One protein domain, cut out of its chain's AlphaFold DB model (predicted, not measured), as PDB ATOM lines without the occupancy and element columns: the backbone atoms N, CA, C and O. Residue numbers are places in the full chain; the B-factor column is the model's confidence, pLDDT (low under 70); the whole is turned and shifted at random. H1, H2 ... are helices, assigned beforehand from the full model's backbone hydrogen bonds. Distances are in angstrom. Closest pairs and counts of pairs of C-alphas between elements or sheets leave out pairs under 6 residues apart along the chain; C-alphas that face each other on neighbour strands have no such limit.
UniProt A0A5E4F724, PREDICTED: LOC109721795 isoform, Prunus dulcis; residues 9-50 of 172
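AT A GLANCE: This is residues 9 to 50 of the 172 residues of the protein "PREDICTED: LOC109721795 isoform" of Prunus dulcis (UniProt A0A5E4F724). Two helices, H1 and then H2, follow each other end to end as a wide, open V, with a small loop of residues 29 to 33 at the corner. Neither helix folds back on the other, and residues 9 to 50 stand free. The printed part has 42 residues with two named helices and no named strand; its class is all helix. It is an extended rod with a radius of gyration of the C-alphas of 17.0 A and spans of 55 by 17 by 7 A.

IN THESE COORDINATES: The longest helix, H1, is residues 9 to 28, 28.5 A from C-alpha 9 at (146.534, 148.967, 184.627) to C-alpha 28. H2 is residues 34 to 49, 22.1 A long, ending with C-alpha 49 at (160.946, 199.264, 175.137).

HOW THE PARTS SIT: H1 and H2 are close but not clearly touching; their closest C-alphas, those of Arg 28 and Lys 34, are 7.3 A apart. Their lines stand at a steep tilt of 49 degrees, and they run the same way. In H1 and H2 every O i to N i+4 pair is within hydrogen-bond range.

THE WHOLE: The two C-alphas farthest apart, those of Leu 9 and Asn 50, are 55.7 A apart. The link from H1 to H2 is tight. The printed part has no cut, and no printed residue is under 70 in pLDDT.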
ATOM      1  N   LEU A   9     146.927 147.555 184.662       74.31
ATOM      2  CA  LEU A   9     146.534 148.967 184.627       74.31
ATOM      3  C   LEU A   9     147.326 149.883 185.592       74.31
ATOM      4  O   LEU A   9     147.746 150.954 185.147       74.31
ATOM      5  N   PRO A  10     147.556 149.525 186.876       80.00
ATOM      6  CA  PRO A  10     148.344 150.368 187.779       80.00
ATOM      7  C   PRO A  10     149.816 150.460 187.354       80.00
ATOM      8  O   PRO A  10     150.379 151.550 187.374       80.00
ATOM      9  N   ILE A  11     150.397 149.359 186.865       84.69
ATOM     10  CA  ILE A  11     151.775 149.330 186.350       84.69
ATOM     11  C   ILE A  11     151.911 150.247 185.126       84.69
ATOM     12  O   ILE A  11     152.864 151.015 185.021       84.69
ATOM     13  N   ALA A  12     150.940 150.221 184.207       85.94
ATOM     14  CA  ALA A  12     150.946 151.106 183.045       85.94
ATOM     15  C   ALA A  12     150.879 152.592 183.441       85.94
ATOM     16  O   ALA A  12     151.573 153.415 182.847       85.94
ATOM     17  N   ARG A  13     150.076 152.945 184.456       88.56
ATOM     18  CA  ARG A  13     149.996 154.322 184.972       88.56
ATOM     19  C   ARG A  13     151.315 154.790 185.577       88.56
ATOM     20  O   ARG A  13     151.732 155.907 185.293       88.56
ATOM     21  N   GLU A  14     151.970 153.944 186.363       93.00
ATOM     22  CA  GLU A  14     153.269 154.250 186.967       93.00
ATOM     23  C   GLU A  14     154.345 154.490 185.901       93.00
ATOM     24  O   GLU A  14     155.029 155.513 185.920       93.00
ATOM     25  N   VAL A  15     154.418 153.619 184.890       93.62
ATOM     26  CA  VAL A  15     155.335 153.795 183.754       93.62
ATOM     27  C   VAL A  15     155.046 155.097 183.001       93.62
ATOM     28  O   VAL A  15     155.972 155.844 182.691       93.62
ATOM     29  N   MET A  16     153.773 155.418 182.746       93.88
ATOM     30  CA  MET A  16     153.394 156.685 182.104       93.88
ATOM     31  C   MET A  16     153.747 157.912 182.958       93.88
ATOM     32  O   MET A  16     154.147 158.936 182.398       93.88
ATOM     33  N   SER A  17     153.652 157.816 184.289       95.00
ATOM     34  CA  SER A  17     154.089 158.883 185.197       95.00
ATOM     35  C   SER A  17     155.587 159.129 185.056       95.00
ATOM     36  O   SER A  17     155.991 160.251 184.775       95.00
ATOM     37  N   HIS A  18     156.407 158.078 185.132       95.62
ATOM     38  CA  HIS A  18     157.859 158.199 184.995       95.62
ATOM     39  C   HIS A  18     158.293 158.761 183.638       95.62
ATOM     40  O   HIS A  18     159.226 159.561 183.571       95.62
ATOM     41  N   ILE A  19     157.607 158.378 182.557       95.56
ATOM     42  CA  ILE A  19     157.847 158.948 181.225       95.56
ATOM     43  C   ILE A  19     157.536 160.450 181.223       95.56
ATOM     44  O   ILE A  19     158.332 161.246 180.721       95.56
ATOM     45  N   SER A  20     156.401 160.842 181.805       95.88
ATOM     46  CA  SER A  20     155.984 162.246 181.882       95.88
ATOM     47  C   SER A  20     156.954 163.071 182.727       95.88
ATOM     48  O   SER A  20     157.370 164.149 182.307       95.88
ATOM     49  N   ASP A  21     157.373 162.548 183.878       96.00
ATOM     50  CA  ASP A  21     158.339 163.194 184.767       96.00
ATOM     51  C   ASP A  21     159.700 163.371 184.087       96.00
ATOM     52  O   ASP A  21     160.299 164.446 184.177       96.00
ATOM     53  N   GLY A  22     160.159 162.356 183.349       94.12
ATOM     54  CA  GLY A  22     161.375 162.432 182.541       94.12
ATOM     55  C   GLY A  22     161.293 163.521 181.468       94.12
ATOM     56  O   GLY A  22     162.204 164.342 181.354       94.12
ATOM     57  N   LEU A  23     160.183 163.588 180.728       93.62
ATOM     58  CA  LEU A  23     159.967 164.600 179.690       93.62
ATOM     59  C   LEU A  23     159.921 166.022 180.268       93.62
ATOM     60  O   LEU A  23     160.610 166.915 179.774       93.62
ATOM     61  N   TRP A  24     159.157 166.236 181.342       92.88
ATOM     62  CA  TRP A  24     159.116 167.529 182.027       92.88
ATOM     63  C   TRP A  24     160.465 167.898 182.645       92.88
ATOM     64  O   TRP A  24     160.805 169.079 182.714       92.88
ATOM     65  N   GLY A  25     161.249 166.907 183.074       92.12
ATOM     66  CA  GLY A  25     162.636 167.091 183.489       92.12
ATOM     67  C   GLY A  25     163.492 167.683 182.371       92.12
ATOM     68  O   GLY A  25     164.189 168.668 182.605       92.12
ATOM     69  N   ILE A  26     163.384 167.158 181.149       89.94
ATOM     70  CA  ILE A  26     164.121 167.660 179.976       89.94
ATOM     71  C   ILE A  26     163.683 169.087 179.630       89.94
ATOM     72  O   ILE A  26     164.528 169.965 179.484       89.94
ATOM     73  N   ILE A  27     162.373 169.354 179.571       86.50
ATOM     74  CA  ILE A  27     161.840 170.688 179.230       86.50
ATOM     75  C   ILE A  27     162.295 171.748 180.244       86.50
ATOM     76  O   ILE A  27     162.637 172.867 179.864       86.50
ATOM     77  N   ARG A  28     162.317 171.407 181.540       87.25
ATOM     78  CA  ARG A  28     162.745 172.317 182.616       87.25
ATOM     79  C   ARG A  28     164.259 172.363 182.824       87.25
ATOM     80  O   ARG A  28     164.723 173.194 183.607       87.25
ATOM     81  N   SER A  29     165.021 171.473 182.188       88.44
ATOM     82  CA  SER A  29     166.477 171.435 182.328       88.44
ATOM     83  C   SER A  29     167.097 172.756 181.877       88.44
ATOM     84  O   SER A  29     166.625 173.404 180.946       88.44
ATOM     85  N   SER A  30     168.181 173.164 182.539       81.88
ATOM     86  CA  SER A  30     168.876 174.417 182.222       81.88
ATOM     87  C   SER A  30     169.492 174.437 180.821       81.88
ATOM     88  O   SER A  30     169.608 175.513 180.250       81.88
ATOM     89  N   ASP A  31     169.859 173.262 180.304       82.56
ATOM     90  CA  ASP A  31     170.372 173.026 178.943       82.56
ATOM     91  C   ASP A  31     169.247 172.782 177.913       82.56
ATOM     92  O   ASP A  31     169.497 172.532 176.740       82.56
ATOM     93  N   GLY A  32     167.984 172.813 178.353       80.50
ATOM     94  CA  GLY A  32     166.829 172.717 177.465       80.50
ATOM     95  C   GLY A  32     166.533 174.045 176.763       80.50
ATOM     96  O   GLY A  32     167.388 174.906 176.586       80.50
ATOM     97  N   MET A  33     165.262 174.276 176.441       87.31
ATOM     98  CA  MET A  33     164.806 175.472 175.709       87.31
ATOM     99  C   MET A  33     164.845 176.773 176.533       87.31
ATOM    100  O   MET A  33     164.354 177.812 176.097       87.31
ATOM    101  N   LYS A  34     165.393 176.746 177.752       88.75
ATOM    102  CA  LYS A  34     165.362 177.883 178.677       88.75
ATOM    103  C   LYS A  34     166.071 179.116 178.107       88.75
ATOM    104  O   LYS A  34     165.556 180.223 178.266       88.75
ATOM    105  N   SER A  35     167.233 178.943 177.478       90.06
ATOM    106  CA  SER A  35     168.002 180.043 176.878       90.06
ATOM    107  C   SER A  35     167.253 180.675 175.709       90.06
ATOM    108  O   SER A  35     167.042 181.880 175.724       90.06
ATOM    109  N   GLU A  36     166.765 179.862 174.771       90.00
ATOM    110  CA  GLU A  36     166.004 180.306 173.596       90.00
ATOM    111  C   GLU A  36     164.727 181.063 173.991       90.00
ATOM    112  O   GLU A  36     164.426 182.131 173.453       90.00
ATOM    113  N   ILE A  37     163.995 180.554 174.989       91.56
ATOM    114  CA  ILE A  37     162.808 181.228 175.526       91.56
ATOM    115  C   ILE A  37     163.200 182.571 176.151       91.56
ATOM    116  O   ILE A  37     162.539 183.579 175.904       91.56
ATOM    117  N   THR A  38     164.276 182.601 176.944       93.62
ATOM    118  CA  THR A  38     164.743 183.830 177.601       93.62
ATOM    119  C   THR A  38     165.174 184.873 176.572       93.62
ATOM    120  O   THR A  38     164.727 186.013 176.648       93.62
ATOM    121  N   GLU A  39     165.961 184.473 175.574       94.88
ATOM    122  CA  GLU A  39     166.421 185.331 174.480       94.88
ATOM    123  C   GLU A  39     165.245 185.884 173.675       94.88
ATOM    124  O   GLU A  39     165.201 187.073 173.367       94.88
ATOM    125  N   THR A  40     164.247 185.053 173.375       96.06
ATOM    126  CA  THR A  40     163.056 185.491 172.640       96.06
ATOM    127  C   THR A  40     162.272 186.533 173.434       96.06
ATOM    128  O   THR A  40     161.902 187.578 172.893       96.06
ATOM    129  N   VAL A  41     162.032 186.275 174.724       97.00
ATOM    130  CA  VAL A  41     161.320 187.210 175.607       97.00
ATOM    131  C   VAL A  41     162.091 188.523 175.735       97.00
ATOM    132  O   VAL A  41     161.500 189.596 175.611       97.00
ATOM    133  N   GLU A  42     163.405 188.451 175.927       96.44
ATOM    134  CA  GLU A  42     164.280 189.617 176.012       96.44
ATOM    135  C   GLU A  42     164.308 190.408 174.696       96.44
ATOM    136  O   GLU A  42     164.157 191.628 174.704       96.44
ATOM    137  N   SER A  43     164.406 189.733 173.550       94.75
ATOM    138  CA  SER A  43     164.390 190.347 172.219       94.75
ATOM    139  C   SER A  43     163.088 191.103 171.953       94.75
ATOM    140  O   SER A  43     163.110 192.258 171.514       94.75
ATOM    141  N   VAL A  44     161.941 190.497 172.274       96.12
ATOM    142  CA  VAL A  44     160.631 191.152 172.146       96.12
ATOM    143  C   VAL A  44     160.537 192.347 173.090       96.12
ATOM    144  O   VAL A  44     160.167 193.440 172.657       96.12
ATOM    145  N   TYR A  45     160.922 192.179 174.356       95.75
ATOM    146  CA  TYR A  45     160.913 193.264 175.332       95.75
ATOM    147  C   TYR A  45     161.787 194.443 174.885       95.75
ATOM    148  O   TYR A  45     161.346 195.592 174.922       95.75
ATOM    149  N   ASN A  46     162.993 194.178 174.387       93.62
ATOM    150  CA  ASN A  46     163.922 195.200 173.911       93.62
ATOM    151  C   ASN A  46     163.382 195.950 172.687       93.62
ATOM    152  O   ASN A  46     163.519 197.170 172.612       93.62
ATOM    153  N   LYS A  47     162.705 195.264 171.756       92.31
ATOM    154  CA  LYS A  47     162.046 195.911 170.606       92.31
ATOM    155  C   LYS A  47     160.901 196.832 171.030       92.31
ATOM    156  O   LYS A  47     160.726 197.894 170.438       92.31
ATOM    157  N   LEU A  48     160.126 196.431 172.041       92.38
ATOM    158  CA  LEU A  48     158.988 197.211 172.538       92.38
ATOM    159  C   LEU A  48     159.425 198.398 173.403       92.38
ATOM    160  O   LEU A  48     158.851 199.479 173.301       92.38
ATOM    161  N   THR A  49     160.442 198.212 174.243       94.12
ATOM    162  CA  THR A  49     160.946 199.264 175.137       94.12
ATOM    163  C   THR A  49     161.871 200.249 174.434       94.12
ATOM    164  O   THR A  49     161.848 201.436 174.751       94.12
ATOM    165  N   ASN A  50     162.630 199.787 173.438       88.19
ATOM    166  CA  ASN A  50     163.534 200.602 172.635       88.19
ATOM    167  C   ASN A  50     163.194 200.483 171.136       88.19
ATOM    168  O   ASN A  50     163.978 199.924 170.365       88.19
TER     169      ASN A  50